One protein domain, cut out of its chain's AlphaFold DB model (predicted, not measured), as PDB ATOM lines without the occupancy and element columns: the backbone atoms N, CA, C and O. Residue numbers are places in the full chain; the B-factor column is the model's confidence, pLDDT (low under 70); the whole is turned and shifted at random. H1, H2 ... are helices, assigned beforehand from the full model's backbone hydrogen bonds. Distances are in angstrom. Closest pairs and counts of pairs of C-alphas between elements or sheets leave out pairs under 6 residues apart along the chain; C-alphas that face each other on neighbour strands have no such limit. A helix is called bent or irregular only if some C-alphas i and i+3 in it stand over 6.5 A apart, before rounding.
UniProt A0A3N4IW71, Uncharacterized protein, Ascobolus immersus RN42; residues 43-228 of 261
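AT A GLANCE: This is residues 43 to 228 of the 261 residues of an uncharacterized protein of Ascobolus immersus RN42 (UniProt A0A3N4IW71). A long bundle of four helices, H2a, H3, H5 and H7, runs up and down, each against the one before it, with H5 at its core and H6 turned across one end. At the other end the short H1 packs on the end of H3 and the short H4 sits by the link after H3, while H8 folds back beside the first turns of H5. The printed part has 186 residues with eight named helices, H1 to H8 in order, and no named strand; its class is all helix. It is compact, with a radius of gyration of the C-alphas of 18.7 A, yet elongated, spanning 56 by 37 by 24 A.

HOW THE PARTS SIT: H1, residues 48 to 55, and H2, residues 60 to 90, come first. H2 was assigned as one helix by its hydrogen bonds but is bent, C-alphas 75 and 78 being 6.9 A apart; its arms H2a, residues 60 to 75, and H2b, residues 78 to 90, stand at a shallow tilt of 30 degrees. H1 and H2a form a helical hairpin and only just touch, with 3 pairs of C-alphas within 8 A, the closest being Leu 55 and Cys 63 at 6.2 A. H3, residues 97 to 118, touches H1 with residues 115 to 118 alone, closest at the C-alphas of Ser 51 and Gly 118, 4.9 A. H4, residues 125 to 130, and H3 touch only at the corner, closest at the C-alphas of Leu 117 and Leu 125, 6.2 A. H5, residues 136 to 165, touches H2a, the same way at a shallow tilt of 5 degrees, closest at the C-alphas of Ile 62 and Ala 143, 5.6 A. H5 touches H3, opposite ways at a shallow tilt of 20 degrees, closest at the C-alphas of Pro 99 and Phe 163, 6.6 A. H6, residues 169 to 177, is close to H5 but not clearly touching, about perpendicular at 77 degrees, closest at the C-alphas of Phe 163 and Ile 172, 7.3 A. H7, residues 183 to 208, touches H5 with 24 pairs of C-alphas within 8 A, closest at Ala 145 and Ala 200, 5.1 A. H8, residues 216 to 228, touches H5 at a steep tilt of 42 degrees, closest at the C-alphas of Glu 137 and Glu 219, 6.3 A. Every O i to N i+4 pair is within hydrogen-bond range in H1, H2a, H3, H4, H6, H7 and H8; H2b has 8 of 9 and H5 24 of 26.

IN THESE COORDINATES: H1 begins at C-alpha 48, (384.884, 461.935, 446.935). H3 is 31.4 A long, H5 44.0 A and H7 36.1 A. H8 ends at C-alpha 228, (379.102, 432.596, 427.333).

THE WHOLE: The C-alphas farthest apart, of Ala 131 and Leu 178, are 58.0 A apart. The printed part has no cut, and no link is long. Mean pLDDT of the printed part is 80.1; it is under 70 for 29 residues, among them 43 to 51 and 84 to 96.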
ATOM      1  N   GLY A  43     387.583 467.226 444.118       41.88
ATOM      2  CA  GLY A  43     386.765 468.163 444.916       41.88
ATOM      3  C   GLY A  43     385.934 469.214 444.147       41.88
ATOM      4  O   GLY A  43     384.991 469.737 444.732       41.88
ATOM      5  N   ALA A  44     386.201 469.504 442.862       40.53
ATOM      6  CA  ALA A  44     385.303 470.336 442.038       40.53
ATOM      7  C   ALA A  44     384.265 469.517 441.242       40.53
ATOM      8  O   ALA A  44     383.276 470.082 440.784       40.53
ATOM      9  N   ALA A  45     384.461 468.200 441.099       40.78
ATOM     10  CA  ALA A  45     383.531 467.296 440.415       40.78
ATOM     11  C   ALA A  45     382.775 466.351 441.377       40.78
ATOM     12  O   ALA A  45     381.787 465.740 440.984       40.78
ATOM     13  N   PHE A  46     383.231 466.219 442.624       46.50
ATOM     14  CA  PHE A  46     382.884 465.153 443.560       46.50
ATOM     15  C   PHE A  46     383.253 465.507 445.008       46.50
ATOM     16  O   PHE A  46     384.422 465.687 445.355       46.50
ATOM     17  N   ASN A  47     382.290 465.403 445.920       58.22
ATOM     18  CA  ASN A  47     382.628 465.047 447.293       58.22
ATOM     19  C   ASN A  47     383.089 463.581 447.288       58.22
ATOM     20  O   ASN A  47     382.300 462.684 447.569       58.22
ATOM     21  N   ALA A  48     384.349 463.303 446.939       56.62
ATOM     22  CA  ALA A  48     384.884 461.935 446.935       56.62
ATOM     23  C   ALA A  48     384.661 461.244 448.289       56.62
ATOM     24  O   ALA A  48     384.346 460.062 448.344       56.62
ATOM     25  N   ASP A  49     384.717 462.019 449.370       63.19
ATOM     26  CA  ASP A  49     384.402 461.583 450.728       63.19
ATOM     27  C   ASP A  49     382.942 461.110 450.878       63.19
ATOM     28  O   ASP A  49     382.653 460.131 451.564       63.19
ATOM     29  N   GLU A  50     382.007 461.762 450.188       68.44
ATOM     30  CA  GLU A  50     380.583 461.429 450.193       68.44
ATOM     31  C   GLU A  50     380.279 460.226 449.292       68.44
ATOM     32  O   GLU A  50     379.600 459.293 449.714       68.44
ATOM     33  N   SER A  51     380.864 460.166 448.094       68.50
ATOM     34  CA  SER A  51     380.730 458.992 447.223       68.50
ATOM     35  C   SER A  51     381.340 457.747 447.841       68.50
ATOM     36  O   SER A  51     380.746 456.672 447.776       68.50
ATOM     37  N   MET A  52     382.478 457.900 448.515       70.69
ATOM     38  CA  MET A  52     383.053 456.832 449.308       70.69
ATOM     39  C   MET A  52     382.065 456.405 450.400       70.69
ATOM     40  O   MET A  52     381.750 455.217 450.456       70.69
ATOM     41  N   ARG A  53     381.483 457.333 451.189       77.25
ATOM     42  CA  ARG A  53     380.451 457.007 452.205       77.25
ATOM     43  C   ARG A  53     379.346 456.111 451.647       77.25
ATOM     44  O   ARG A  53     379.007 455.115 452.281       77.25
ATOM     45  N   TYR A  54     378.838 456.407 450.454       80.75
ATOM     46  CA  TYR A  54     377.797 455.598 449.818       80.75
ATOM     47  C   TYR A  54     378.278 454.208 449.382       80.75
ATOM     48  O   TYR A  54     377.528 453.238 449.521       80.75
ATOM     49  N   LEU A  55     379.525 454.078 448.917       81.06
ATOM     50  CA  LEU A  55     380.090 452.790 448.503       81.06
ATOM     51  C   LEU A  55     380.094 451.761 449.641       81.06
ATOM     52  O   LEU A  55     379.801 450.600 449.380       81.06
ATOM     53  N   TRP A  56     380.348 452.149 450.899       81.06
ATOM     54  CA  TRP A  56     380.362 451.195 452.030       81.06
ATOM     55  C   TRP A  56     379.014 450.550 452.336       81.06
ATOM     56  O   TRP A  56     378.961 449.513 452.998       81.06
ATOM     57  N   HIS A  57     377.932 451.147 451.858       84.62
ATOM     58  CA  HIS A  57     376.584 450.646 452.066       84.62
ATOM     59  C   HIS A  57     376.060 449.809 450.893       84.62
ATOM     60  O   HIS A  57     374.908 449.367 450.917       84.62
ATOM     61  N   LEU A  58     376.875 449.603 449.856       86.31
ATOM     62  CA  LEU A  58     376.536 448.729 448.740       86.31
ATOM     63  C   LEU A  58     376.750 447.249 449.102       86.31
ATOM     64  O   LEU A  58     377.428 446.919 450.078       86.31
ATOM     65  N   PRO A  59     376.177 446.318 448.317       89.69
ATOM     66  CA  PRO A  59     376.465 444.898 448.471       89.69
ATOM     67  C   PRO A  59     377.965 444.603 448.369       89.69
ATOM     68  O   PRO A  59     378.669 445.195 447.550       89.69
ATOM     69  N   ALA A  60     378.433 443.633 449.160       85.94
ATOM     70  CA  ALA A  60     379.855 443.322 449.324       85.94
ATOM     71  C   ALA A  60     380.605 443.085 448.000       85.94
ATOM     72  O   ALA A  60     381.773 443.454 447.890       85.94
ATOM     73  N   ASP A  61     379.946 442.510 446.993       84.19
ATOM     74  CA  ASP A  61     380.545 442.289 445.675       84.19
ATOM     75  C   ASP A  61     380.802 443.601 444.918       84.19
ATOM     76  O   ASP A  61     381.862 443.740 444.308       84.19
ATOM     77  N   ILE A  62     379.895 444.585 445.010       85.88
ATOM     78  CA  ILE A  62     380.122 445.920 444.434       85.88
ATOM     79  C   ILE A  62     381.229 446.625 445.207       85.88
ATOM     80  O   ILE A  62     382.146 447.154 444.588       85.88
ATOM     81  N   CYS A  63     381.200 446.570 446.543       84.25
ATOM     82  CA  CYS A  63     382.267 447.133 447.370       84.25
ATOM     83  C   CYS A  63     383.624 446.555 446.976       84.25
ATOM     84  O   CYS A  63     384.574 447.298 446.773       84.25
ATOM     85  N   ARG A  64     383.723 445.232 446.810       85.56
ATOM     86  CA  ARG A  64     384.965 444.564 446.410       85.56
ATOM     87  C   ARG A  64     385.495 445.094 445.081       85.56
ATOM     88  O   ARG A  64     386.694 445.333 444.972       85.56
ATOM     89  N   VAL A  65     384.633 445.273 444.084       83.62
ATOM     90  CA  VAL A  65     385.063 445.789 442.779       83.62
ATOM     91  C   VAL A  65     385.382 447.283 442.839       83.62
ATOM     92  O   VAL A  65     386.409 447.693 442.312       83.62
ATOM     93  N   ALA A  66     384.599 448.081 443.563       82.81
ATOM     94  CA  ALA A  66     384.913 449.484 443.814       82.81
ATOM     95  C   ALA A  66     386.263 449.647 444.540       82.81
ATOM     96  O   ALA A  66     387.030 450.547 444.226       82.81
ATOM     97  N   LEU A  67     386.618 448.741 445.455       81.62
ATOM     98  CA  LEU A  67     387.940 448.737 446.085       81.62
ATOM     99  C   LEU A  67     389.051 448.360 445.115       81.62
ATOM    100  O   LEU A  67     390.116 448.961 445.186       81.62
ATOM    101  N   LYS A  68     388.835 447.387 444.220       82.75
ATOM    102  CA  LYS A  68     389.799 447.107 443.143       82.75
ATOM    103  C   LYS A  68     389.998 448.348 442.272       82.75
ATOM    104  O   LYS A  68     391.132 448.678 441.955       82.75
ATOM    105  N   TYR A  69     388.912 449.055 441.962       82.94
ATOM    106  CA  TYR A  69     388.922 450.314 441.220       82.94
ATOM    107  C   TYR A  69     389.751 451.397 441.925       82.94
ATOM    108  O   TYR A  69     390.647 451.994 441.337       82.94
ATOM    109  N   MET A  70     389.521 451.582 443.226       81.06
ATOM    110  CA  MET A  70     390.281 452.525 444.054       81.06
ATOM    111  C   MET A  70     391.739 452.104 444.232       81.06
ATOM    112  O   MET A  70     392.636 452.939 444.258       81.06
ATOM    113  N   LYS A  71     392.007 450.803 444.337       81.12
ATOM    114  CA  LYS A  71     393.369 450.279 444.394       81.12
ATOM    115  C   LYS A  71     394.104 450.531 443.079       81.12
ATOM    116  O   LYS A  71     395.241 450.973 443.124       81.12
ATOM    117  N   PHE A  72     393.450 450.329 441.934       84.38
ATOM    118  CA  PHE A  72     393.987 450.706 440.625       84.38
ATOM    119  C   PHE A  72     394.319 452.202 440.572       84.38
ATOM    120  O   PHE A  72     395.384 452.580 440.084       84.38
ATOM    121  N   TYR A  73     393.451 453.049 441.139       81.38
ATOM    122  CA  TYR A  73     393.740 454.474 441.263       81.38
ATOM    123  C   TYR A  73     395.049 454.723 442.008       81.38
ATOM    124  O   TYR A  73     395.923 455.405 441.492       81.38
ATOM    125  N   ILE A  74     395.195 454.154 443.202       77.44
ATOM    126  CA  ILE A  74     396.361 454.385 444.064       77.44
ATOM    127  C   ILE A  74     397.638 453.802 443.447       77.44
ATOM    128  O   ILE A  74     398.666 454.469 443.418       77.44
ATOM    129  N   ASP A  75     397.579 452.564 442.962       81.12
ATOM    130  CA  ASP A  75     398.774 451.814 442.573       81.12
ATOM    131  C   ASP A  75     399.282 452.193 441.173       81.12
ATOM    132  O   ASP A  75     400.479 452.091 440.910       81.12
ATOM    133  N   ILE A  76     398.386 452.599 440.264       83.00
ATOM    134  CA  ILE A  76     398.703 452.781 438.839       83.00
ATOM    135  C   ILE A  76     398.371 454.199 438.385       83.00
ATOM    136  O   ILE A  76     399.232 454.906 437.859       83.00
ATOM    137  N   PHE A  77     397.130 454.640 438.589       76.25
ATOM    138  CA  PHE A  77     396.663 455.875 437.968       76.25
ATOM    139  C   PHE A  77     397.238 457.136 438.624       76.25
ATOM    140  O   PHE A  77     397.664 458.056 437.935       76.25
ATOM    141  N   GLU A  78     397.306 457.195 439.949       81.25
ATOM    142  CA  GLU A  78     397.840 458.336 440.690       81.25
ATOM    143  C   GLU A  78     399.322 458.597 440.361       81.25
ATOM    144  O   GLU A  78     399.654 459.745 440.034       81.25
ATOM    145  N   PRO A  79     400.200 457.576 440.298       79.56
ATOM    146  CA  PRO A  79     401.537 457.729 439.736       79.56
ATOM    147  C   PRO A  79     401.544 458.313 438.313       79.56
ATOM    148  O   PRO A  79     402.317 459.238 438.052       79.56
ATOM    149  N   CYS A  80     400.657 457.862 437.412       74.06
ATOM    150  CA  CYS A  80     400.525 458.449 436.068       74.06
ATOM    151  C   CYS A  80     400.205 459.954 436.115       74.06
ATOM    152  O   CYS A  80     400.784 460.739 435.358       74.06
ATOM    153  N   LEU A  81     399.286 460.369 436.995       72.88
ATOM    154  CA  LEU A  81     398.870 461.771 437.145       72.88
ATOM    155  C   LEU A  81     400.014 462.657 437.665       72.88
ATOM    156  O   LEU A  81     400.206 463.785 437.191       72.88
ATOM    157  N   ARG A  82     400.796 462.153 438.629       74.19
ATOM    158  CA  ARG A  82     401.928 462.889 439.209       74.19
ATOM    159  C   ARG A  82     403.009 463.160 438.170       74.19
ATOM    160  O   ARG A  82     403.442 464.305 438.040       74.19
ATOM    161  N   THR A  83     403.400 462.156 437.383       71.69
ATOM    162  CA  THR A  83     404.477 462.325 436.393       71.69
ATOM    163  C   THR A  83     404.157 463.418 435.368       71.69
ATOM    164  O   THR A  83     405.028 464.200 434.988       71.69
ATOM    165  N   LEU A  84     402.887 463.557 434.982       66.44
ATOM    166  CA  LEU A  84     402.433 464.629 434.089       66.44
ATOM    167  C   LEU A  84     402.478 466.023 434.710       66.44
ATOM    168  O   LEU A  84     402.739 467.007 434.017       66.44
ATOM    169  N   SER A  85     402.198 466.118 436.003       67.94
ATOM    170  CA  SER A  85     402.188 467.394 436.722       67.94
ATOM    171  C   SER A  85     403.591 467.969 436.819       67.94
ATOM    172  O   SER A  85     403.796 469.149 436.534       67.94
ATOM    173  N   HIS A  86     404.566 467.105 437.104       68.00
ATOM    174  CA  HIS A  86     405.976 467.471 437.063       68.00
ATOM    175  C   HIS A  86     406.406 467.879 435.650       68.00
ATOM    176  O   HIS A  86     407.021 468.931 435.495       68.00
ATOM    177  N   ALA A  87     406.003 467.130 434.614       64.38
ATOM    178  CA  ALA A  87     406.319 467.473 433.226       64.38
ATOM    179  C   ALA A  87     405.788 468.866 432.823       64.38
ATOM    180  O   ALA A  87     406.519 469.646 432.208       64.38
ATOM    181  N   LYS A  88     404.551 469.208 433.223       64.38
ATOM    182  CA  LYS A  88     403.940 470.533 432.994       64.38
ATOM    183  C   LYS A  88     404.700 471.667 433.686       64.38
ATOM    184  O   LYS A  88     404.820 472.741 433.105       64.38
ATOM    185  N   ALA A  89     405.206 471.446 434.900       63.78
ATOM    186  CA  ALA A  89     405.947 472.466 435.646       63.78
ATOM    187  C   ALA A  89     407.311 472.788 435.008       63.78
ATOM    188  O   ALA A  89     407.772 473.925 435.064       63.78
ATOM    189  N   SER A  90     407.945 471.799 434.371       64.50
ATOM    190  CA  SER A  90     409.287 471.933 433.791       64.50
ATOM    191  C   SER A  90     409.352 472.516 432.371       64.50
ATOM    192  O   SER A  90     410.447 472.845 431.920       64.50
ATOM    193  N   SER A  91     408.234 472.661 431.648       58.22
ATOM    194  CA  SER A  91     408.242 473.233 430.290       58.22
ATOM    195  C   SER A  91     406.944 473.993 429.974       58.22
ATOM    196  O   SER A  91     405.919 473.373 429.683       58.22
ATOM    197  N   PRO A  92     406.955 475.339 430.005       56.19
ATOM    198  CA  PRO A  92     405.733 476.130 429.877       56.19
ATOM    199  C   PRO A  92     405.177 476.267 428.448       56.19
ATOM    200  O   PRO A  92     404.118 476.873 428.302       56.19
ATOM    201  N   MET A  93     405.831 475.755 427.393       45.19
ATOM    202  CA  MET A  93     405.588 476.321 426.051       45.19
ATOM    203  C   MET A  93     405.284 475.385 424.882       45.19
ATOM    204  O   MET A  93     404.966 475.885 423.809       45.19
ATOM    205  N   THR A  94     405.249 474.065 425.054       53.94
ATOM    206  CA  THR A  94     404.739 473.186 423.991       53.94
ATOM    207  C   THR A  94     403.888 472.063 424.583       53.94
ATOM    208  O   THR A  94     404.377 471.050 425.076       53.94
ATOM    209  N   ARG A  95     402.563 472.257 424.577       54.69
ATOM    210  CA  ARG A  95     401.608 471.176 424.852       54.69
ATOM    211  C   ARG A  95     401.537 470.308 423.600       54.69
ATOM    212  O   ARG A  95     400.999 470.753 422.595       54.69
ATOM    213  N   SER A  96     402.067 469.088 423.644       62.19
ATOM    214  CA  SER A  96     401.596 468.071 422.703       62.19
ATOM    215  C   SER A  96     400.173 467.691 423.091       62.19
ATOM    216  O   SER A  96     399.889 467.454 424.268       62.19
ATOM    217  N   GLU A  97     399.287 467.666 422.102       73.00
ATOM    218  CA  GLU A  97     397.876 467.328 422.277       73.00
ATOM    219  C   GLU A  97     397.705 465.870 422.728       73.00
ATOM    220  O   GLU A  97     396.786 465.573 423.482       73.00
ATOM    221  N   VAL A  98     398.636 464.973 422.376       75.62
ATOM    222  CA  VAL A  98     398.475 463.523 422.583       75.62
ATOM    223  C   VAL A  98     398.594 463.098 424.057       75.62
ATOM    224  O   VAL A  98     397.646 462.496 424.558       75.62
ATOM    225  N   PRO A  99     399.666 463.410 424.823       78.00
ATOM    226  CA  PRO A  99     399.723 463.035 426.241       78.00
ATOM    227  C   PRO A  99     398.632 463.716 427.074       78.00
ATOM    228  O   PRO A  99     398.149 463.148 428.048       78.00
ATOM    229  N   ALA A 100     398.234 464.935 426.693       77.50
ATOM    230  CA  ALA A 100     397.132 465.638 427.339       77.50
ATOM    231  C   ALA A 100     395.786 464.945 427.071       77.50
ATOM    232  O   ALA A 100     395.023 464.746 428.013       77.50
ATOM    233  N   LEU A 101     395.535 464.517 425.830       78.50
ATOM    234  CA  LEU A 101     394.339 463.772 425.435       78.50
ATOM    235  C   LEU A 101     394.252 462.409 426.131       78.50
ATOM    236  O   LEU A 101     393.188 462.044 426.633       78.50
ATOM    237  N   VAL A 102     395.361 461.661 426.183       82.38
ATOM    238  CA  VAL A 102     395.425 460.370 426.890       82.38
ATOM    239  C   VAL A 102     395.107 460.581 428.366       82.38
ATOM    240  O   VAL A 102     394.225 459.919 428.905       82.38
ATOM    241  N   HIS A 103     395.746 461.561 429.005       82.69
ATOM    242  CA  HIS A 103     395.474 461.910 430.394       82.69
ATOM    243  C   HIS A 103     394.009 462.277 430.651       82.69
ATOM    244  O   HIS A 103     393.388 461.730 431.561       82.69
ATOM    245  N   GLU A 104     393.448 463.186 429.853       81.56
ATOM    246  CA  GLU A 104     392.058 463.623 429.980       81.56
ATOM    247  C   GLU A 104     391.081 462.461 429.776       81.56
ATOM    248  O   GLU A 104     390.097 462.348 430.511       81.56
ATOM    249  N   SER A 105     391.390 461.553 428.848       81.69
ATOM    250  CA  SER A 105     390.596 460.349 428.601       81.69
ATOM    251  C   SER A 105     390.612 459.404 429.801       81.69
ATOM    252  O   SER A 105     389.549 458.954 430.222       81.69
ATOM    253  N   ILE A 106     391.783 459.140 430.401       83.56
ATOM    254  CA  ILE A 106     391.879 458.282 431.593       83.56
ATOM    255  C   ILE A 106     391.121 458.922 432.769       83.56
ATOM    256  O   ILE A 106     390.329 458.245 433.424       83.56
ATOM    257  N   CYS A 107     391.298 460.228 433.009       83.25
ATOM    258  CA  CYS A 107     390.573 460.962 434.054       83.25
ATOM    259  C   CYS A 107     389.058 460.888 433.862       83.25
ATOM    260  O   CYS A 107     388.332 460.546 434.793       83.25
ATOM    261  N   SER A 108     388.581 461.180 432.654       83.88
ATOM    262  CA  SER A 108     387.150 461.192 432.350       83.88
ATOM    263  C   SER A 108     386.542 459.800 432.483       83.88
ATOM    264  O   SER A 108     385.522 459.640 433.150       83.88
ATOM    265  N   ALA A 109     387.204 458.779 431.931       84.75
ATOM    266  CA  ALA A 109     386.806 457.384 432.088       84.75
ATOM    267  C   ALA A 109     386.708 456.988 433.565       84.75
ATOM    268  O   ALA A 109     385.717 456.381 433.979       84.75
ATOM    269  N   TYR A 110     387.708 457.384 434.364       84.75
ATOM    270  CA  TYR A 110     387.748 457.071 435.784       84.75
ATOM    271  C   TYR A 110     386.570 457.681 436.553       84.75
ATOM    272  O   TYR A 110     385.863 457.013 437.313       84.75
ATOM    273  N   LEU A 111     386.339 458.974 436.326       82.62
ATOM    274  CA  LEU A 111     385.305 459.740 437.012       82.62
ATOM    275  C   LEU A 111     383.894 459.310 436.612       82.62
ATOM    276  O   LEU A 111     383.027 459.223 437.479       82.62
ATOM    277  N   ILE A 112     383.662 459.002 435.332       84.81
ATOM    278  CA  ILE A 112     382.352 458.548 434.847       84.81
ATOM    279  C   ILE A 112     381.926 457.281 435.590       84.81
ATOM    280  O   ILE A 112     380.848 457.261 436.182       84.81
ATOM    281  N   VAL A 113     382.779 456.256 435.638       85.62
ATOM    282  CA  VAL A 113     382.437 454.997 436.317       85.62
ATOM    283  C   VAL A 113     382.244 455.208 437.810       85.62
ATOM    284  O   VAL A 113     381.260 454.730 438.375       85.62
ATOM    285  N   LEU A 114     383.136 455.969 438.451       82.69
ATOM    286  CA  LEU A 114     382.983 456.291 439.865       82.69
ATOM    287  C   LEU A 114     381.647 457.004 440.140       82.69
ATOM    288  O   LEU A 114     380.996 456.741 441.153       82.69
ATOM    289  N   SER A 115     381.201 457.859 439.214       80.81
ATOM    290  CA  SER A 115     379.963 458.633 439.368       80.81
ATOM    291  C   SER A 115     378.726 457.772 439.282       80.81
ATOM    292  O   SER A 115     377.829 457.893 440.120       80.81
ATOM    293  N   SER A 116     378.739 456.811 438.366       82.50
ATOM    294  CA  SER A 116     377.692 455.808 438.237       82.50
ATOM    295  C   SER A 116     377.552 454.935 439.486       82.50
ATOM    296  O   SER A 116     376.456 454.446 439.768       82.50
ATOM    297  N   LEU A 117     378.627 454.745 440.259       82.88
ATOM    298  CA  LEU A 117     378.588 453.935 441.477       82.88
ATOM    299  C   LEU A 117     378.019 454.678 442.692       82.88
ATOM    300  O   LEU A 117     377.373 454.040 443.528       82.88
ATOM    301  N   GLY A 118     378.223 455.995 442.810       71.56
ATOM    302  CA  GLY A 118     377.862 456.695 444.048       71.56
ATOM    303  C   GLY A 118     377.887 458.222 444.043       71.56
ATOM    304  O   GLY A 118     377.956 458.792 445.126       71.56
ATOM    305  N   ALA A 119     377.862 458.909 442.897       66.44
ATOM    306  CA  ALA A 119     377.831 460.382 442.901       66.44
ATOM    307  C   ALA A 119     376.438 460.966 443.154       66.44
ATOM    308  O   ALA A 119     376.319 461.973 443.839       66.44
ATOM    309  N   ASP A 120     375.390 460.350 442.600       70.19
ATOM    310  CA  ASP A 120     374.033 460.899 442.660       70.19
ATOM    311  C   ASP A 120     373.178 460.144 443.695       70.19
ATOM    312  O   ASP A 120     372.729 459.027 443.422       70.19
ATOM    313  N   PRO A 121     372.912 460.702 444.889       66.38
ATOM    314  CA  PRO A 121     372.089 460.037 445.896       66.38
ATOM    315  C   PRO A 121     370.649 459.762 445.422       66.38
ATOM    316  O   PRO A 121     370.028 458.814 445.910       66.38
ATOM    317  N   GLU A 122     370.120 460.504 444.443       66.75
ATOM    318  CA  GLU A 122     368.769 460.286 443.917       66.75
ATOM    319  C   GLU A 122     368.708 459.174 442.867       66.75
ATOM    320  O   GLU A 122     367.704 458.454 442.811       66.75
ATOM    321  N   LYS A 123     369.781 458.999 442.081       67.19
ATOM    322  CA  LYS A 123     369.866 458.048 440.952       67.19
ATOM    323  C   LYS A 123     370.939 456.966 441.112       67.19
ATOM    324  O   LYS A 123     371.337 456.343 440.131       67.19
ATOM    325  N   SER A 124     371.414 456.716 442.328       76.75
ATOM    326  CA  SER A 124     372.502 455.765 442.579       76.75
ATOM    327  C   SER A 124     372.029 454.344 442.868       76.75
ATOM    328  O   SER A 124     370.936 454.074 443.379       76.75
ATOM    329  N   LEU A 125     372.954 453.410 442.640       86.38
ATOM    330  CA  LEU A 125     372.886 452.046 443.157       86.38
ATOM    331  C   LEU A 125     372.692 452.012 444.679       86.38
ATOM    332  O   LEU A 125     372.032 451.103 445.182       86.38
ATOM    333  N   TYR A 126     373.216 453.008 445.398       85.81
ATOM    334  CA  TYR A 126     373.082 453.131 446.847       85.81
ATOM    335  C   TYR A 126     371.618 453.210 447.276       85.81
ATOM    336  O   TYR A 126     371.173 452.382 448.073       85.81
ATOM    337  N   ARG A 127     370.826 454.114 446.687       85.56
ATOM    338  CA  ARG A 127     369.396 454.239 447.008       85.56
ATOM    339  C   ARG A 127     368.637 452.934 446.761       85.56
ATOM    340  O   ARG A 127     367.819 452.520 447.581       85.56
ATOM    341  N   ARG A 128     368.938 452.245 445.656       88.12
ATOM    342  CA  ARG A 128     368.327 450.944 445.337       88.12
ATOM    343  C   ARG A 128     368.738 449.851 446.315       88.12
ATOM    344  O   ARG A 128     367.895 449.041 446.690       88.12
ATOM    345  N   ALA A 129     370.004 449.826 446.720       89.56
ATOM    346  CA  ALA A 129     370.506 448.888 447.717       89.56
ATOM    347  C   ALA A 129     369.810 449.104 449.069       89.56
ATOM    348  O   ALA A 129     369.299 448.144 449.640       89.56
ATOM    349  N   GLN A 130     369.694 450.358 449.524       88.62
ATOM    350  CA  GLN A 130     368.986 450.713 450.761       88.62
ATOM    351  C   GLN A 130     367.502 450.328 450.721       88.62
ATOM    352  O   GLN A 130     366.951 449.867 451.716       88.62
ATOM    353  N   ALA A 131     366.861 450.448 449.558       89.38
ATOM    354  CA  ALA A 131     365.480 450.021 449.358       89.38
ATOM    355  C   ALA A 131     365.308 448.494 449.179       89.38
ATOM    356  O   ALA A 131     364.188 448.032 448.962       89.38
ATOM    357  N   GLY A 132     366.387 447.701 449.201       89.56
ATOM    358  CA  GLY A 132     366.338 446.257 448.937       89.56
ATOM    359  C   GLY A 132     365.962 445.895 447.492       89.56
ATOM    360  O   GLY A 132     365.537 444.775 447.216       89.56
ATOM    361  N   LEU A 133     366.097 446.839 446.556       89.19
ATOM    362  CA  LEU A 133     365.717 446.687 445.146       89.19
ATOM    363  C   LEU A 133     366.864 446.210 444.250       89.19
ATOM    364  O   LEU A 133     366.648 445.984 443.055       89.19
ATOM    365  N   LEU A 134     368.072 446.086 444.802       90.50
ATOM    366  CA  LEU A 134     369.264 445.668 444.075       90.50
ATOM    367  C   LEU A 134     369.442 444.146 444.177       90.50
ATOM    368  O   LEU A 134     369.810 443.615 445.223       90.50
ATOM    369  N   ARG A 135     369.145 443.434 443.085       90.81
ATOM    370  CA  ARG A 135     369.250 441.966 443.020       90.81
ATOM    371  C   ARG A 135     370.691 441.503 442.828       90.81
ATOM    372  O   ARG A 135     371.521 442.234 442.295       90.81
ATOM    373  N   GLN A 136     370.964 440.248 443.181       91.38
ATOM    374  CA  GLN A 136     372.291 439.652 443.028       91.38
ATOM    375  C   GLN A 136     372.778 439.664 441.571       91.38
ATOM    376  O   GLN A 136     373.947 439.928 441.315       91.38
ATOM    377  N   GLU A 137     371.896 439.431 440.603       90.19
ATOM    378  CA  GLU A 137     372.243 439.485 439.183       90.19
ATOM    379  C   GLU A 137     372.658 440.899 438.746       90.19
ATOM    380  O   GLU A 137     373.642 441.068 438.031       90.19
ATOM    381  N   GLN A 138     371.967 441.927 439.244       91.00
ATOM    382  CA  GLN A 138     372.310 443.329 438.993       91.00
ATOM    383  C   GLN A 138     373.662 443.685 439.618       91.00
ATOM    384  O   GLN A 138     374.489 444.321 438.977       91.00
ATOM    385  N   VAL A 139     373.918 443.215 440.843       91.56
ATOM    386  CA  VAL A 139     375.218 443.350 441.515       91.56
ATOM    387  C   VAL A 139     376.344 442.736 440.679       91.56
ATOM    388  O   VAL A 139     377.379 443.373 440.497       91.56
ATOM    389  N   ARG A 140     376.134 441.530 440.132       90.19
ATOM    390  CA  ARG A 140     377.109 440.865 439.251       90.19
ATOM    391  C   ARG A 140     377.347 441.653 437.962       90.19
ATOM    392  O   ARG A 140     378.495 441.791 437.562       90.19
ATOM    393  N   LEU A 141     376.296 442.205 437.353       90.69
ATOM    394  CA  LEU A 141     376.411 443.050 436.160       90.69
ATOM    395  C   LEU A 141     377.224 444.328 436.430       90.69
ATOM    396  O   LEU A 141     378.100 444.657 435.637       90.69
ATOM    397  N   VAL A 142     376.989 445.015 437.558       91.56
ATOM    398  CA  VAL A 142     377.800 446.184 437.959       91.56
ATOM    399  C   VAL A 142     379.260 445.786 438.149       91.56
ATOM    400  O   VAL A 142     380.148 446.449 437.622       91.56
ATOM    401  N   ALA A 143     379.505 444.707 438.896       89.81
ATOM    402  CA  ALA A 143     380.850 444.211 439.162       89.81
ATOM    403  C   ALA A 143     381.613 443.936 437.857       89.81
ATOM    404  O   ALA A 143     382.706 444.461 437.669       89.81
ATOM    405  N   LEU A 144     380.996 443.198 436.933       90.06
ATOM    406  CA  LEU A 144     381.581 442.888 435.633       90.06
ATOM    407  C   LEU A 144     381.856 444.152 434.807       90.06
ATOM    408  O   LEU A 144     382.907 444.263 434.180       90.06
ATOM    409  N   ALA A 145     380.932 445.114 434.820       90.50
ATOM    410  CA  ALA A 145     381.097 446.343 434.056       90.50
ATOM    411  C   ALA A 145     382.286 447.175 434.532       90.50
ATOM    412  O   ALA A 145     383.090 447.636 433.724       90.50
ATOM    413  N   VAL A 146     382.433 447.321 435.847       90.12
ATOM    414  CA  VAL A 146     383.564 448.048 436.425       90.12
ATOM    415  C   VAL A 146     384.876 447.289 436.202       90.12
ATOM    416  O   VAL A 146     385.870 447.918 435.852       90.12
ATOM    417  N   GLU A 147     384.894 445.958 436.356       89.81
ATOM    418  CA  GLU A 147     386.095 445.141 436.106       89.81
ATOM    419  C   GLU A 147     386.594 445.293 434.663       89.81
ATOM    420  O   GLU A 147     387.775 445.577 434.464       89.81
ATOM    421  N   ARG A 148     385.699 445.241 433.670       89.94
ATOM    422  CA  ARG A 148     386.059 445.472 432.262       89.94
ATOM    423  C   ARG A 148     386.669 446.846 432.018       89.94
ATOM    424  O   ARG A 148     387.662 446.955 431.305       89.94
ATOM    425  N   VAL A 149     386.116 447.900 432.621       90.38
ATOM    426  CA  VAL A 149     386.700 449.241 432.471       90.38
ATOM    427  C   VAL A 149     388.103 449.298 433.080       90.38
ATOM    428  O   VAL A 149     388.997 449.872 432.466       90.38
ATOM    429  N   VAL A 150     388.342 448.670 434.239       89.44
ATOM    430  CA  VAL A 150     389.692 448.598 434.837       89.44
ATOM    431  C   VAL A 150     390.673 447.880 433.920       89.44
ATOM    432  O   VAL A 150     391.758 448.399 433.667       89.44
ATOM    433  N   GLU A 151     390.288 446.718 433.390       90.00
ATOM    434  CA  GLU A 151     391.123 445.941 432.463       90.00
ATOM    435  C   GLU A 151     391.505 446.746 431.213       90.00
ATOM    436  O   GLU A 151     392.586 446.570 430.655       90.00
ATOM    437  N   ARG A 152     390.632 447.662 430.781       91.75
ATOM    438  CA  ARG A 152     390.866 448.548 429.633       91.75
ATOM    439  C   ARG A 152     391.657 449.801 429.985       91.75
ATOM    440  O   ARG A 152     392.374 450.311 429.127       91.75
ATOM    441  N   LEU A 153     391.559 450.288 431.218       88.44
ATOM    442  CA  LEU A 153     392.331 451.432 431.703       88.44
ATOM    443  C   LEU A 153     393.820 451.107 431.843       88.44
ATOM    444  O   LEU A 153     394.650 451.976 431.578       88.44
ATOM    445  N   ASP A 154     394.163 449.878 432.229       88.69
ATOM    446  CA  ASP A 154     395.547 449.439 432.442       88.69
ATOM    447  C   ASP A 154     396.478 449.678 431.229       88.69
ATOM    448  O   ASP A 154     397.458 450.418 431.365       88.69
ATOM    449  N   PRO A 155     396.175 449.191 430.005       89.81
ATOM    450  CA  PRO A 155     397.031 449.438 428.844       89.81
ATOM    451  C   PRO A 155     397.122 450.923 428.463       89.81
ATOM    452  O   PRO A 155     398.165 451.366 427.982       89.81
ATOM    453  N   VAL A 156     396.069 451.713 428.702       88.75
ATOM    454  CA  VAL A 156     396.069 453.162 428.432       88.75
ATOM    455  C   VAL A 156     396.944 453.905 429.447       88.75
ATOM    456  O   VAL A 156     397.695 454.808 429.076       88.75
ATOM    457  N   CYS A 157     396.941 453.481 430.713       86.69
ATOM    458  CA  CYS A 157     397.902 453.958 431.711       86.69
ATOM    459  C   CYS A 157     399.339 453.568 431.334       86.69
ATOM    460  O   CYS A 157     400.255 454.376 431.476       86.69
ATOM    461  N   GLY A 158     399.540 452.374 430.768       87.38
ATOM    462  CA  GLY A 158     400.823 451.951 430.203       87.38
ATOM    463  C   GLY A 158     401.350 452.906 429.127       87.38
ATOM    464  O   GLY A 158     402.520 453.292 429.174       87.38
ATOM    465  N   LEU A 159     400.490 453.356 428.202       85.31
ATOM    466  CA  LEU A 159     400.851 454.387 427.216       85.31
ATOM    467  C   LEU A 159     401.275 455.690 427.898       85.31
ATOM    468  O   LEU A 159     402.280 456.293 427.528       85.31
ATOM    469  N   GLN A 160     400.537 456.111 428.927       80.44
ATOM    470  CA  GLN A 160     400.848 457.327 429.672       80.44
ATOM    471  C   GLN A 160     402.242 457.276 430.314       80.44
ATOM    472  O   GLN A 160     402.983 458.263 430.259       80.44
ATOM    473  N   PHE A 161     402.632 456.128 430.878       79.75
ATOM    474  CA  PHE A 161     403.987 455.931 431.389       79.75
ATOM    475  C   PHE A 161     405.034 456.003 430.278       79.75
ATOM    476  O   PHE A 161     406.039 456.693 430.456       79.75
ATOM    477  N   GLN A 162     404.791 455.374 429.125       81.56
ATOM    478  CA  GLN A 162     405.703 455.451 427.976       81.56
ATOM    479  C   GLN A 162     405.934 456.907 427.561       81.56
ATOM    480  O   GLN A 162     407.083 457.348 427.511       81.56
ATOM    481  N   PHE A 163     404.867 457.695 427.403       79.75
ATOM    482  CA  PHE A 163     404.973 459.126 427.106       79.75
ATOM    483  C   PHE A 163     405.763 459.900 428.159       79.75
ATOM    484  O   PHE A 163     406.517 460.808 427.824       79.75
ATOM    485  N   SER A 164     405.620 459.533 429.432       72.75
ATOM    486  CA  SER A 164     406.291 460.223 430.531       72.75
ATOM    487  C   SER A 164     407.806 459.992 430.592       72.75
ATOM    488  O   SER A 164     408.537 460.834 431.113       72.75
ATOM    489  N   THR A 165     408.299 458.883 430.026       75.62
ATOM    490  CA  THR A 165     409.747 458.619 429.918       75.62
ATOM    491  C   THR A 165     410.425 459.453 428.831       75.62
ATOM    492  O   THR A 165     411.642 459.661 428.864       75.62
ATOM    493  N   VAL A 166     409.644 459.978 427.886       74.31
ATOM    494  CA  VAL A 166     410.140 460.755 426.756       74.31
ATOM    495  C   VAL A 166     410.217 462.234 427.145       74.31
ATOM    496  O   VAL A 166     409.212 462.918 427.307       74.31
ATOM    497  N   LYS A 167     411.442 462.743 427.313       66.75
ATOM    498  CA  LYS A 167     411.714 464.065 427.916       66.75
ATOM    499  C   LYS A 167     411.336 465.275 427.053       66.75
ATOM    500  O   LYS A 167     411.303 466.386 427.572       66.75
ATOM    501  N   SER A 168     411.109 465.102 425.750       72.69
ATOM    502  CA  SER A 168     410.776 466.213 424.850       72.69
ATOM    503  C   SER A 168     409.790 465.813 423.758       72.69
ATOM    504  O   SER A 168     409.722 464.654 423.351       72.69
ATOM    505  N   LEU A 169     409.053 466.797 423.241       67.19
ATOM    506  CA  LEU A 169     408.112 466.582 422.141       67.19
ATOM    507  C   LEU A 169     408.789 466.115 420.859       67.19
ATOM    508  O   LEU A 169     408.270 465.226 420.189       67.19
ATOM    509  N   ASP A 170     409.961 466.671 420.554       75.12
ATOM    510  CA  ASP A 170     410.755 466.235 419.409       75.12
ATOM    511  C   ASP A 170     411.128 464.761 419.541       75.12
ATOM    512  O   ASP A 170     411.160 464.046 418.548       75.12
ATOM    513  N   SER A 171     411.331 464.278 420.770       76.19
ATOM    514  CA  SER A 171     411.591 462.864 421.022       76.19
ATOM    515  C   SER A 171     410.339 462.011 420.807       76.19
ATOM    516  O   SER A 171     410.460 460.958 420.204       76.19
ATOM    517  N   ILE A 172     409.137 462.461 421.197       74.12
ATOM    518  CA  ILE A 172     407.887 461.716 420.923       74.12
ATOM    519  C   ILE A 172     407.650 461.616 419.416       74.12
ATOM    520  O   ILE A 172     407.371 460.538 418.899       74.12
ATOM    521  N   ARG A 173     407.788 462.738 418.702       75.94
ATOM    522  CA  ARG A 173     407.626 462.775 417.249       75.94
ATOM    523  C   ARG A 173     408.670 461.906 416.558       75.94
ATOM    524  O   ARG A 173     408.320 461.140 415.672       75.94
ATOM    525  N   LYS A 174     409.923 461.968 417.008       79.69
ATOM    526  CA  LYS A 174     410.999 461.119 416.497       79.69
ATOM    527  C   LYS A 174     410.745 459.640 416.795       79.69
ATOM    528  O   LYS A 174     410.948 458.830 415.907       79.69
ATOM    529  N   CYS A 175     410.241 459.281 417.976       77.88
ATOM    530  CA  CYS A 175     409.810 457.913 418.281       77.88
ATOM    531  C   CYS A 175     408.679 457.463 417.344       77.88
ATOM    532  O   CYS A 175     408.715 456.343 416.850       77.88
ATOM    533  N   ALA A 176     407.708 458.329 417.041       78.31
ATOM    534  CA  ALA A 176     406.650 458.017 416.078       78.31
ATOM    535  C   ALA A 176     407.193 457.857 414.644       78.31
ATOM    536  O   ALA A 176     406.855 456.898 413.958       78.31
ATOM    537  N   GLU A 177     408.087 458.747 414.203       82.88
ATOM    538  CA  GLU A 177     408.743 458.687 412.886       82.88
ATOM    539  C   GLU A 177     409.661 457.459 412.744       82.88
ATOM    540  O   GLU A 177     409.779 456.898 411.657       82.88
ATOM    541  N   LEU A 178     410.275 457.012 413.845       83.31
ATOM    542  CA  LEU A 178     411.073 455.786 413.921       83.31
ATOM    543  C   LEU A 178     410.219 454.517 414.092       83.31
ATOM    544  O   LEU A 178     410.767 453.416 414.089       83.31
ATOM    545  N   GLY A 179     408.894 454.647 414.239       80.06
ATOM    546  CA  GLY A 179     407.979 453.524 414.467       80.06
ATOM    547  C   GLY A 179     408.055 452.911 415.871       80.06
ATOM    548  O   GLY A 179     407.490 451.848 416.106       80.06
ATOM    549  N   GLU A 180     408.732 453.567 416.816       80.50
ATOM    550  CA  GLU A 180     408.803 453.164 418.229       80.50
ATOM    551  C   GLU A 180     407.492 453.455 418.975       80.50
ATOM    552  O   GLU A 180     407.186 452.805 419.975       80.50
ATOM    553  N   LEU A 181     406.704 454.414 418.477       82.12
ATOM    554  CA  LEU A 181     405.372 454.727 418.976       82.12
ATOM    555  C   LEU A 181     404.343 454.650 417.844       82.12
ATOM    556  O   LEU A 181     404.311 455.491 416.948       82.12
ATOM    557  N   ASP A 182     403.457 453.664 417.935       86.00
ATOM    558  CA  ASP A 182     402.361 453.485 416.989       86.00
ATOM    559  C   ASP A 182     401.138 454.318 417.406       86.00
ATOM    560  O   ASP A 182     400.377 453.944 418.302       86.00
ATOM    561  N   MET A 183     400.939 455.456 416.739       83.75
ATOM    562  CA  MET A 183     399.790 456.337 416.972       83.75
ATOM    563  C   MET A 183     398.448 455.668 416.645       83.75
ATOM    564  O   MET A 183     397.464 455.935 417.330       83.75
ATOM    565  N   SER A 184     398.407 454.737 415.682       87.44
ATOM    566  CA  SER A 184     397.187 453.978 415.378       87.44
ATOM    567  C   SER A 184     396.779 453.107 416.564       87.44
ATOM    568  O   SER A 184     395.593 452.964 416.863       87.44
ATOM    569  N   LYS A 185     397.760 452.543 417.273       89.38
ATOM    570  CA  LYS A 185     397.523 451.750 418.481       89.38
ATOM    571  C   LYS A 185     397.035 452.607 419.649       89.38
ATOM    572  O   LYS A 185     396.205 452.142 420.429       89.38
ATOM    573  N   VAL A 186     397.531 453.841 419.781       88.44
ATOM    574  CA  VAL A 186     397.047 454.797 420.793       88.44
ATOM    575  C   VAL A 186     395.568 455.097 420.560       88.44
ATOM    576  O   VAL A 186     394.762 454.915 421.475       88.44
ATOM    577  N   ASP A 187     395.200 455.465 419.332       88.12
ATOM    578  CA  ASP A 187     393.812 455.759 418.964       88.12
ATOM    579  C   ASP A 187     392.900 454.543 419.161       88.12
ATOM    580  O   ASP A 187     391.804 454.661 419.713       88.12
ATOM    581  N   GLU A 188     393.359 453.349 418.775       91.81
ATOM    582  CA  GLU A 188     392.607 452.111 418.980       91.81
ATOM    583  C   GLU A 188     392.345 451.833 420.467       91.81
ATOM    584  O   GLU A 188     391.228 451.461 420.839       91.81
ATOM    585  N   LEU A 189     393.354 452.013 421.324       91.44
ATOM    586  CA  LEU A 189     393.227 451.799 422.764       91.44
ATOM    587  C   LEU A 189     392.279 452.814 423.408       91.44
ATOM    588  O   LEU A 189     391.427 452.420 424.204       91.44
ATOM    589  N   LEU A 190     392.378 454.091 423.032       88.75
ATOM    590  CA  LEU A 190     391.468 455.129 423.519       88.75
ATOM    591  C   LEU A 190     390.030 454.874 423.066       88.75
ATOM    592  O   LEU A 190     389.112 454.966 423.881       88.75
ATOM    593  N   ARG A 191     389.821 454.493 421.802       91.62
ATOM    594  CA  ARG A 191     388.494 454.136 421.285       91.62
ATOM    595  C   ARG A 191     387.888 452.973 422.072       91.62
ATOM    596  O   ARG A 191     386.761 453.089 422.543       91.62
ATOM    597  N   LYS A 192     388.642 451.884 422.263       90.31
ATOM    598  CA  LYS A 192     388.184 450.717 423.037       90.31
ATOM    599  C   LYS A 192     387.868 451.077 424.488       90.31
ATOM    600  O   LYS A 192     386.868 450.610 425.019       90.31
ATOM    601  N   LEU A 193     388.693 451.914 425.124       92.06
ATOM    602  CA  LEU A 193     388.415 452.410 426.474       92.06
ATOM    603  C   LEU A 193     387.076 453.157 426.514       92.06
ATOM    604  O   LEU A 193     386.245 452.882 427.376       92.06
ATOM    605  N   TRP A 194     386.852 454.076 425.576       91.88
ATOM    606  CA  TRP A 194     385.627 454.867 425.535       91.88
ATOM    607  C   TRP A 194     384.379 454.028 425.258       91.88
ATOM    608  O   TRP A 194     383.358 454.253 425.903       91.88
ATOM    609  N   GLU A 195     384.454 453.040 424.368       89.62
ATOM    610  CA  GLU A 195     383.358 452.092 424.122       89.62
ATOM    611  C   GLU A 195     382.947 451.361 425.407       89.62
ATOM    612  O   GLU A 195     381.761 451.278 425.732       89.62
ATOM    613  N   GLU A 196     383.926 450.907 426.187       90.94
ATOM    614  CA  GLU A 196     383.695 450.157 427.426       90.94
ATOM    615  C   GLU A 196     383.162 451.062 428.545       90.94
ATOM    616  O   GLU A 196     382.254 450.673 429.280       90.94
ATOM    617  N   VAL A 197     383.647 452.306 428.637       89.88
ATOM    618  CA  VAL A 197     383.125 453.318 429.571       89.88
ATOM    619  C   VAL A 197     381.678 453.677 429.242       89.88
ATOM    620  O   VAL A 197     380.846 453.728 430.147       89.88
ATOM    621  N   GLN A 198     381.356 453.908 427.966       88.50
ATOM    622  CA  GLN A 198     379.993 454.236 427.537       88.50
ATOM    623  C   GLN A 198     379.034 453.073 427.788       88.50
ATOM    624  O   GLN A 198     377.928 453.283 428.287       88.50
ATOM    625  N   TRP A 199     379.466 451.841 427.508       91.25
ATOM    626  CA  TRP A 199     378.690 450.651 427.833       91.25
ATOM    627  C   TRP A 199     378.467 450.508 429.344       91.25
ATOM    628  O   TRP A 199     377.325 450.339 429.775       91.25
ATOM    629  N   ALA A 200     379.518 450.637 430.161       89.94
ATOM    630  CA  ALA A 200     379.413 450.537 431.616       89.94
ATOM    631  C   ALA A 200     378.506 451.631 432.199       89.94
ATOM    632  O   ALA A 200     377.639 451.341 433.025       89.94
ATOM    633  N   TYR A 201     378.649 452.871 431.728       88.88
ATOM    634  CA  TYR A 201     377.783 453.985 432.106       88.88
ATOM    635  C   TYR A 201     376.325 453.724 431.707       88.88
ATOM    636  O   TYR A 201     375.430 453.829 432.542       88.88
ATOM    637  N   GLY A 202     376.072 453.322 430.458       86.56
ATOM    638  CA  GLY A 202     374.729 453.000 429.976       86.56
ATOM    639  C   GLY A 202     374.083 451.856 430.760       86.56
ATOM    640  O   GLY A 202     372.909 451.937 431.123       86.56
ATOM    641  N   LEU A 203     374.854 450.822 431.101       89.19
ATOM    642  CA  LEU A 203     374.382 449.711 431.920       89.19
ATOM    643  C   LEU A 203     374.068 450.161 433.351       89.19
ATOM    644  O   LEU A 203     372.977 449.897 433.853       89.19
ATOM    645  N   ILE A 204     374.999 450.834 434.024       89.31
ATOM    646  CA  ILE A 204     374.827 451.199 435.433       89.31
ATOM    647  C   ILE A 204     373.790 452.317 435.561       89.31
ATOM    648  O   ILE A 204     372.773 452.127 436.224       89.31
ATOM    649  N   SER A 205     374.025 453.450 434.903       85.62
ATOM    650  CA  SER A 205     373.237 454.678 435.043       85.62
ATOM    651  C   SER A 205     371.984 454.722 434.169       85.62
ATOM    652  O   SER A 205     371.054 455.455 434.500       85.62
ATOM    653  N   GLY A 206     371.945 453.992 433.051       83.00
ATOM    654  CA  GLY A 206     370.787 453.968 432.149       83.00
ATOM    655  C   GLY A 206     369.845 452.786 432.381       83.00
ATOM    656  O   GLY A 206     368.634 452.923 432.230       83.00
ATOM    657  N   PHE A 207     370.381 451.622 432.754       86.19
ATOM    658  CA  PHE A 207     369.602 450.387 432.844       86.19
ATOM    659  C   PHE A 207     369.362 449.920 434.285       86.19
ATOM    660  O   PHE A 207     368.225 449.624 434.653       86.19
ATOM    661  N   LEU A 208     370.402 449.855 435.120       86.81
ATOM    662  CA  LEU A 208     370.296 449.286 436.469       86.81
ATOM    663  C   LEU A 208     369.719 450.258 437.500       86.81
ATOM    664  O   LEU A 208     369.047 449.821 438.440       86.81
ATOM    665  N   THR A 209     369.958 451.556 437.347       84.38
ATOM    666  CA  THR A 209     369.419 452.586 438.246       84.38
ATOM    667  C   THR A 209     367.969 452.952 437.923       84.38
ATOM    668  O   THR A 209     367.241 453.342 438.834       84.38
ATOM    669  N   GLU A 210     367.502 452.728 436.691       84.81
ATOM    670  CA  GLU A 210     366.144 453.056 436.237       84.81
ATOM    671  C   GLU A 210     365.058 452.343 437.073       84.81
ATOM    672  O   GLU A 210     365.029 451.113 437.213       84.81
ATOM    673  N   GLU A 211     364.130 453.111 437.652       78.31
ATOM    674  CA  GLU A 211     363.108 452.596 438.580       78.31
ATOM    675  C   GLU A 211     362.096 451.678 437.886       78.31
ATOM    676  O   GLU A 211     361.559 450.734 438.485       78.31
ATOM    677  N   ARG A 212     361.849 451.950 436.600       80.44
ATOM    678  CA  ARG A 212     360.896 451.206 435.768       80.44
ATOM    679  C   ARG A 212     361.419 449.829 435.375       80.44
ATOM    680  O   ARG A 212     360.625 448.937 435.071       80.44
ATOM    681  N   PHE A 213     362.734 449.627 435.394       73.50
ATOM    682  CA  PHE A 213     363.328 448.381 434.946       73.50
ATOM    683  C   PHE A 213     363.340 447.310 436.053       73.50
ATOM    684  O   PHE A 213     363.946 447.466 437.118       73.50
ATOM    685  N   ARG A 214     362.645 446.187 435.807       73.81
ATOM    686  CA  ARG A 214     362.478 445.079 436.776       73.81
ATOM    687  C   ARG A 214     362.570 443.674 436.164       73.81
ATOM    688  O   ARG A 214     362.134 442.705 436.785       73.81
ATOM    689  N   SER A 215     363.103 443.528 434.949       86.69
ATOM    690  CA  SER A 215     363.092 442.230 434.260       86.69
ATOM    691  C   SER A 215     364.254 441.332 434.689       86.69
ATOM    692  O   SER A 215     365.322 441.335 434.078       86.69
ATOM    693  N   LYS A 216     364.011 440.478 435.692       85.19
ATOM    694  CA  LYS A 216     364.965 439.437 436.121       85.19
ATOM    695  C   LYS A 216     365.395 438.517 434.969       85.19
ATOM    696  O   LYS A 216     366.541 438.087 434.905       85.19
ATOM    697  N   ARG A 217     364.479 438.206 434.045       85.50
ATOM    698  CA  ARG A 217     364.778 437.335 432.897       85.50
ATOM    699  C   ARG A 217     365.811 437.963 431.962       85.50
ATOM    700  O   ARG A 217     366.680 437.244 431.487       85.50
ATOM    701  N   LEU A 218     365.722 439.272 431.717       85.38
ATOM    702  CA  LEU A 218     366.707 439.973 430.892       85.38
ATOM    703  C   LEU A 218     368.065 440.046 431.599       85.38
ATOM    704  O   LEU A 218     369.078 439.818 430.961       85.38
ATOM    705  N   GLU A 219     368.093 440.271 432.914       86.94
ATOM    706  CA  GLU A 219     369.342 440.270 433.697       86.94
ATOM    707  C   GLU A 219     370.073 438.929 433.619       86.94
ATOM    708  O   GLU A 219     371.275 438.889 433.382       86.94
ATOM    709  N   LEU A 220     369.337 437.822 433.768       84.81
ATOM    710  CA  LEU A 220     369.895 436.479 433.622       84.81
ATOM    711  C   LEU A 220     370.365 436.199 432.195       84.81
ATOM    712  O   LEU A 220     371.378 435.531 432.020       84.81
ATOM    713  N   LEU A 221     369.635 436.688 431.190       85.00
ATOM    714  CA  LEU A 221     370.031 436.542 429.793       85.00
ATOM    715  C   LEU A 221     371.325 437.309 429.509       85.00
ATOM    716  O   LEU A 221     372.226 436.738 428.916       85.00
ATOM    717  N   LEU A 222     371.436 438.554 429.982       84.94
ATOM    718  CA  LEU A 222     372.648 439.366 429.854       84.94
ATOM    719  C   LEU A 222     373.837 438.725 430.568       84.94
ATOM    720  O   LEU A 222     374.922 438.693 430.011       84.94
ATOM    721  N   LEU A 223     373.644 438.194 431.778       85.19
ATOM    722  CA  LEU A 223     374.715 437.496 432.491       85.19
ATOM    723  C   LEU A 223     375.164 436.234 431.762       85.19
ATOM    724  O   LEU A 223     376.359 436.026 431.639       85.19
ATOM    725  N   ARG A 224     374.230 435.415 431.263       83.00
ATOM    726  CA  ARG A 224     374.584 434.234 430.464       83.00
ATOM    727  C   ARG A 224     375.327 434.624 429.208       83.00
ATOM    728  O   ARG A 224     376.361 434.053 428.946       83.00
ATOM    729  N   TYR A 225     374.830 435.625 428.498       76.81
ATOM    730  CA  TYR A 225     375.485 436.162 427.319       76.81
ATOM    731  C   TYR A 225     376.911 436.621 427.651       76.81
ATOM    732  O   TYR A 225     377.861 436.211 427.014       76.81
ATOM    733  N   LEU A 226     377.107 437.386 428.725       78.38
ATOM    734  CA  LEU A 226     378.440 437.843 429.123       78.38
ATOM    735  C   LEU A 226     379.359 436.707 429.618       78.38
ATOM    736  O   LEU A 226     380.563 436.777 429.387       78.38
ATOM    737  N   ASP A 227     378.805 435.680 430.271       74.06
ATOM    738  CA  ASP A 227     379.532 434.482 430.719       74.06
ATOM    739  C   ASP A 227     379.860 433.537 429.534       74.06
ATOM    740  O   ASP A 227     380.895 432.870 429.543       74.06
ATOM    741  N   GLU A 228     378.996 433.470 428.514       64.56
ATOM    742  CA  GLU A 228     379.102 432.596 427.333       64.56
ATOM    743  C   GLU A 228     379.896 433.263 426.183       64.56
ATOM    744  O   GLU A 228     380.588 432.568 425.439       64.56
TER     745      GLU A 228